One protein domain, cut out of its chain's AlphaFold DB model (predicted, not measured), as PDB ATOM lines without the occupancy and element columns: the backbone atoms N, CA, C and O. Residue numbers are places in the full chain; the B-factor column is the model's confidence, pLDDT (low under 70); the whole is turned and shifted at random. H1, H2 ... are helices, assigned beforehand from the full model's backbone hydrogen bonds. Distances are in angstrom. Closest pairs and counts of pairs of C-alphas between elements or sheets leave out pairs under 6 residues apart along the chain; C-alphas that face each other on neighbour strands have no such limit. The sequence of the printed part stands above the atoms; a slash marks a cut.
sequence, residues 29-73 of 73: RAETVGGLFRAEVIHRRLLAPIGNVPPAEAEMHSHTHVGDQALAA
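What this domain is: This is residues 29 to 73 of the 73 residues of an uncharacterized protein of Methylobacterium sp. ap11 (UniProt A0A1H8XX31). Two helices, H2 and H1, form the arms of an open V, joined at its corner by the long link of residues 44 to 54; the chain turns back through this link, and the two arms stay apart, with no C-alpha of one within 8 A of the other. The printed part has 45 residues, with two named helices in the order H1, H2 and no named strand: all helix. It is extended, with a radius of gyration of the C-alphas of 14.5 A, and flat, spanning 40 by 29 by 14 A.

How they stand to each other: Start at the longest helix, H2, residues 55 to 71, and look back to H1, residues 29 to 43: the two are apart, with no C-alpha of one within 8 A of the other. In both, every O i to N i+4 pair is within hydrogen-bond range.

Where its parts are: Find C-alpha 55 at (-42.448, -46.951, 30.409); from there H2 runs 24.5 A to C-alpha 71 at (-20.134, -53.468, 38.293). H1 begins at C-alpha 29, (-30.443, -28.717, 18.874), and runs 21.2 A to His 43.

The domain as a whole: The C-alphas farthest apart, of Arg 44 and Ala 73, are 41.1 A apart. The printed part has no cut. Residues 29 to 73 stand free. Mean pLDDT of the printed part is 75.0; residues 57 to 73 are under 70.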
ATOM      1  N   ARG A  29     -29.864 -28.635  20.221       90.88
ATOM      2  CA  ARG A  29     -30.443 -28.717  18.874       90.88
ATOM      3  C   ARG A  29     -30.741 -30.159  18.460       90.88
ATOM      4  O   ARG A  29     -31.795 -30.410  17.876       90.88
ATOM      5  N   ALA A  30     -29.836 -31.092  18.748       90.75
ATOM      6  CA  ALA A  30     -30.039 -32.506  18.457       90.75
ATOM      7  C   ALA A  30     -31.192 -33.081  19.295       90.75
ATOM      8  O   ALA A  30     -32.037 -33.799  18.756       90.75
ATOM      9  N   GLU A  31     -31.305 -32.690  20.567       92.19
ATOM     10  CA  GLU A  31     -32.419 -33.097  21.433       92.19
ATOM     11  C   GLU A  31     -33.764 -32.568  20.944       92.19
ATOM     12  O   GLU A  31     -34.744 -33.310  20.919       92.19
ATOM     13  N   THR A  32     -33.811 -31.318  20.476       96.50
ATOM     14  CA  THR A  32     -35.034 -30.727  19.911       96.50
ATOM     15  C   THR A  32     -35.531 -31.541  18.716       96.50
ATOM     16  O   THR A  32     -36.710 -31.893  18.641       96.50
ATOM     17  N   VAL A  33     -34.628 -31.897  17.797       96.19
ATOM     18  CA  VAL A  33     -34.975 -32.723  16.631       96.19
ATOM     19  C   VAL A  33     -35.402 -34.128  17.065       96.19
ATOM     20  O   VAL A  33     -36.416 -34.632  16.583       96.19
ATOM     21  N   GLY A  34     -34.684 -34.744  18.009       94.50
ATOM     22  CA  GLY A  34     -35.038 -36.057  18.553       94.50
ATOM     23  C   GLY A  34     -36.411 -36.074  19.235       94.50
ATOM     24  O   GLY A  34     -37.176 -37.023  19.052       94.50
ATOM     25  N   GLY A  35     -36.755 -35.019  19.973       93.94
ATOM     26  CA  GLY A  35     -38.056 -34.848  20.619       93.94
ATOM     27  C   GLY A  35     -39.196 -34.684  19.615       93.94
ATOM     28  O   GLY A  35     -40.203 -35.388  19.715       93.94
ATOM     29  N   LEU A  36     -39.017 -33.826  18.604       96.12
ATOM     30  CA  LEU A  36     -39.998 -33.641  17.527       96.12
ATOM     31  C   LEU A  36     -40.249 -34.942  16.760       96.12
ATOM     32  O   LEU A  36     -41.399 -35.305  16.517       96.12
ATOM     33  N   PHE A  37     -39.184 -35.671  16.432       93.88
ATOM     34  CA  PHE A  37     -39.300 -36.957  15.753       93.88
ATOM     35  C   PHE A  37     -40.071 -37.978  16.598       93.88
ATOM     36  O   PHE A  37     -41.015 -38.598  16.107       93.88
ATOM     37  N   ARG A  38     -39.730 -38.124  17.887       89.56
ATOM     38  CA  ARG A  38     -40.470 -39.008  18.806       89.56
ATOM     39  C   ARG A  38     -41.949 -38.631  18.871       89.56
ATOM     40  O   ARG A  38     -42.798 -39.520  18.815       89.56
ATOM     41  N   ALA A  39     -42.257 -37.337  18.946       90.56
ATOM     42  CA  ALA A  39     -43.631 -36.849  18.970       90.56
ATOM     43  C   ALA A  39     -44.392 -37.218  17.687       90.56
ATOM     44  O   ALA A  39     -45.503 -37.741  17.773       90.56
ATOM     45  N   GLU A  40     -43.792 -37.021  16.510       93.94
ATOM     46  CA  GLU A  40     -44.399 -37.414  15.233       93.94
ATOM     47  C   GLU A  40     -44.660 -38.924  15.172       93.94
ATOM     48  O   GLU A  40     -45.767 -39.351  14.830       93.94
ATOM     49  N   VAL A  41     -43.664 -39.730  15.544       90.62
ATOM     50  CA  VAL A  41     -43.733 -41.196  15.515       90.62
ATOM     51  C   VAL A  41     -44.851 -41.728  16.415       90.62
ATOM     52  O   VAL A  41     -45.612 -42.608  15.997       90.62
ATOM     53  N   ILE A  42     -44.985 -41.174  17.624       86.88
ATOM     54  CA  ILE A  42     -46.052 -41.526  18.570       86.88
ATOM     55  C   ILE A  42     -47.409 -41.064  18.032       86.88
ATOM     56  O   ILE A  42     -48.355 -41.852  17.985       86.88
ATOM     57  N   HIS A  43     -47.509 -39.808  17.587       88.50
ATOM     58  CA  HIS A  43     -48.772 -39.221  17.143       88.50
ATOM     59  C   HIS A  43     -49.339 -39.930  15.908       88.50
ATOM     60  O   HIS A  43     -50.536 -40.204  15.836       88.50
ATOM     61  N   ARG A  44     -48.474 -40.309  14.963       90.19
ATOM     62  CA  ARG A  44     -48.851 -41.070  13.763       90.19
ATOM     63  C   ARG A  44     -48.954 -42.580  14.005       90.19
ATOM     64  O   ARG A  44     -49.217 -43.315  13.057       90.19
ATOM     65  N   ARG A  45     -48.750 -43.051  15.245       81.81
ATOM     66  CA  ARG A  45     -48.746 -44.474  15.630       81.81
ATOM     67  C   ARG A  45     -47.876 -45.342  14.709       81.81
ATOM     68  O   ARG A  45     -48.207 -46.497  14.449       81.81
ATOM     69  N   LEU A  46     -46.748 -44.808  14.234       81.69
ATOM     70  CA  LEU A  46     -45.896 -45.504  13.256       81.69
ATOM     71  C   LEU A  46     -45.294 -46.798  13.819       81.69
ATOM     72  O   LEU A  46     -44.970 -47.709  13.064       81.69
ATOM     73  N   LEU A  47     -45.191 -46.903  15.144       81.38
ATOM     74  CA  LEU A  47     -44.684 -48.088  15.837       81.38
ATOM     75  C   LEU A  47     -45.796 -49.040  16.305       81.38
ATOM     76  O   LEU A  47     -45.499 -50.002  17.006       81.38
ATOM     77  N   ALA A  48     -47.061 -48.826  15.916       76.94
ATOM     78  CA  ALA A  48     -48.163 -49.719  16.291       76.94
ATOM     79  C   ALA A  48     -47.907 -51.214  15.981       76.94
ATOM     80  O   ALA A  48     -48.252 -52.035  16.829       76.94
ATOM     81  N   PRO A  49     -47.266 -51.600  14.856       81.25
ATOM     82  CA  PRO A  49     -46.946 -53.006  14.578       81.25
ATOM     83  C   PRO A  49     -45.893 -53.618  15.511       81.25
ATOM     84  O   PRO A  49     -45.811 -54.835  15.620       81.25
ATOM     85  N   ILE A  50     -45.066 -52.789  16.153       78.12
ATOM     86  CA  ILE A  50     -43.933 -53.223  16.987       78.12
ATOM     87  C   ILE A  50     -44.380 -53.449  18.445       78.12
ATOM     88  O   ILE A  50     -43.685 -54.099  19.219       78.12
ATOM     89  N   GLY A  51     -45.579 -52.977  18.807       73.38
ATOM     90  CA  GLY A  51     -46.120 -53.056  20.162       73.38
ATOM     91  C   GLY A  51     -45.638 -51.915  21.064       73.38
ATOM     92  O   GLY A  51     -44.594 -51.306  20.843       73.38
ATOM     93  N   ASN A  52     -46.437 -51.593  22.084       73.25
ATOM     94  CA  ASN A  52     -46.095 -50.594  23.096       73.25
ATOM     95  C   ASN A  52     -45.531 -51.300  24.332       73.25
ATOM     96  O   ASN A  52     -46.293 -51.946  25.052       73.25
ATOM     97  N   VAL A  53     -44.238 -51.131  24.606       73.00
ATOM     98  CA  VAL A  53     -43.668 -51.484  25.912       73.00
ATOM     99  C   VAL A  53     -43.934 -50.314  26.864       73.00
ATOM    100  O   VAL A  53     -43.511 -49.192  26.569       73.00
ATOM    101  N   PRO A  54     -44.675 -50.514  27.964       73.44
ATOM    102  CA  PRO A  54     -44.977 -49.443  28.900       73.44
ATOM    103  C   PRO A  54     -43.696 -48.912  29.571       73.44
ATOM    104  O   PRO A  54     -42.763 -49.675  29.831       73.44
ATOM    105  N   PRO A  55     -43.650 -47.605  29.892       70.81
ATOM    106  CA  PRO A  55     -42.448 -46.951  30.409       70.81
ATOM    107  C   PRO A  55     -41.940 -47.583  31.707       70.81
ATOM    108  O   PRO A  55     -40.737 -47.691  31.875       70.81
ATOM    109  N   ALA A  56     -42.831 -48.084  32.570       72.81
ATOM    110  CA  ALA A  56     -42.453 -48.748  33.820       72.81
ATOM    111  C   ALA A  56     -41.630 -50.034  33.603       72.81
ATOM    112  O   ALA A  56     -40.663 -50.276  34.322       72.81
ATOM    113  N   GLU A  57     -41.975 -50.839  32.594       67.81
ATOM    114  CA  GLU A  57     -41.204 -52.039  32.244       67.81
ATOM    115  C   GLU A  57     -39.866 -51.642  31.602       67.81
ATOM    116  O   GLU A  57     -38.815 -52.168  31.967       67.81
ATOM    117  N   ALA A  58     -39.874 -50.641  30.713       69.00
ATOM    118  CA  ALA A  58     -38.662 -50.116  30.083       69.00
ATOM    119  C   ALA A  58     -37.668 -49.504  31.093       69.00
ATOM    120  O   ALA A  58     -36.456 -49.686  30.954       69.00
ATOM    121  N   GLU A  59     -38.156 -48.813  32.128       67.12
ATOM    122  CA  GLU A  59     -37.330 -48.241  33.201       67.12
ATOM    123  C   GLU A  59     -36.677 -49.340  34.053       67.12
ATOM    124  O   GLU A  59     -35.477 -49.289  34.326       67.12
ATOM    125  N   MET A  60     -37.424 -50.395  34.394       63.97
ATOM    126  CA  MET A  60     -36.901 -51.545  35.141       63.97
ATOM    127  C   MET A  60     -35.790 -52.282  34.369       63.97
ATOM    128  O   MET A  60     -34.755 -52.644  34.940       63.97
ATOM    129  N   HIS A  61     -35.947 -52.444  33.053       68.56
ATOM    130  CA  HIS A  61     -34.893 -52.986  32.185       68.56
ATOM    131  C   HIS A  61     -33.673 -52.051  32.069       68.56
ATOM    132  O   HIS A  61     -32.545 -52.513  31.895       68.56
ATOM    133  N   SER A  62     -33.876 -50.740  32.213       61.22
ATOM    134  CA  SER A  62     -32.800 -49.743  32.147       61.22
ATOM    135  C   SER A  62     -31.941 -49.737  33.415       61.22
ATOM    136  O   SER A  62     -30.712 -49.736  33.329       61.22
ATOM    137  N   HIS A  63     -32.559 -49.804  34.598       58.62
ATOM    138  CA  HIS A  63     -31.831 -49.855  35.873       58.62
ATOM    139  C   HIS A  63     -31.037 -51.150  36.064       58.62
ATOM    140  O   HIS A  63     -29.960 -51.133  36.657       58.62
ATOM    141  N   THR A  64     -31.534 -52.261  35.522       64.88
ATOM    142  CA  THR A  64     -30.834 -53.551  35.558       64.88
ATOM    143  C   THR A  64     -29.623 -53.571  34.619       64.88
ATOM    144  O   THR A  64     -28.539 -53.968  35.036       64.88
ATOM    145  N   HIS A  65     -29.748 -53.044  33.393       61.03
ATOM    146  CA  HIS A  65     -28.637 -52.992  32.434       61.03
ATOM    147  C   HIS A  65     -27.510 -52.022  32.838       61.03
ATOM    148  O   HIS A  65     -26.333 -52.330  32.651       61.03
ATOM    149  N   VAL A  66     -27.851 -50.864  33.416       58.62
ATOM    150  CA  VAL A  66     -26.863 -49.886  33.914       58.62
ATOM    151  C   VAL A  66     -26.147 -50.399  35.169       58.62
ATOM    152  O   VAL A  66     -24.946 -50.169  35.316       58.62
ATOM    153  N   GLY A  67     -26.847 -51.128  36.046       56.53
ATOM    154  CA  GLY A  67     -26.250 -51.757  37.228       56.53
ATOM    155  C   GLY A  67     -25.170 -52.787  36.880       56.53
ATOM    156  O   GLY A  67     -24.091 -52.761  37.471       56.53
ATOM    157  N   ASP A  68     -25.410 -53.621  35.865       53.34
ATOM    158  CA  ASP A  68     -24.426 -54.603  35.385       53.34
ATOM    159  C   ASP A  68     -23.221 -53.945  34.691       53.34
ATOM    160  O   ASP A  68     -22.086 -54.402  34.836       53.34
ATOM    161  N   GLN A  69     -23.430 -52.841  33.964       50.78
ATOM    162  CA  GLN A  69     -22.338 -52.091  33.329       50.78
ATOM    163  C   GLN A  69     -21.462 -51.331  34.334       50.78
ATOM    164  O   GLN A  69     -20.270 -51.162  34.082       50.78
ATOM    165  N   ALA A  70     -22.025 -50.896  35.466       50.78
ATOM    166  CA  ALA A  70     -21.290 -50.211  36.528       50.78
ATOM    167  C   ALA A  70     -20.466 -51.166  37.415       50.78
ATOM    168  O   ALA A  70     -19.453 -50.748  37.968       50.78
ATOM    169  N   LEU A  71     -20.870 -52.438  37.540       49.47
ATOM    170  CA  LEU A  71     -20.134 -53.468  38.293       49.47
ATOM    171  C   LEU A  71     -18.997 -54.118  37.478       49.47
ATOM    172  O   LEU A  71     -18.098 -54.726  38.053       49.47
ATOM    173  N   ALA A  72     -19.022 -53.991  36.149       41.62
ATOM    174  CA  ALA A  72     -18.026 -54.559  35.237       41.62
ATOM    175  C   ALA A  72     -16.828 -53.626  34.929       41.62
ATOM    176  O   ALA A  72     -16.090 -53.897  33.976       41.62
ATOM    177  N   ALA A  73     -16.649 -52.538  35.690       39.28
ATOM    178  CA  ALA A  73     -15.596 -51.531  35.511       39.28
ATOM    179  C   ALA A  73     -14.471 -51.643  36.551       39.28
ATOM    180  O   ALA A  73     -14.780 -51.871  37.742       39.28
TER     181      ALA A  73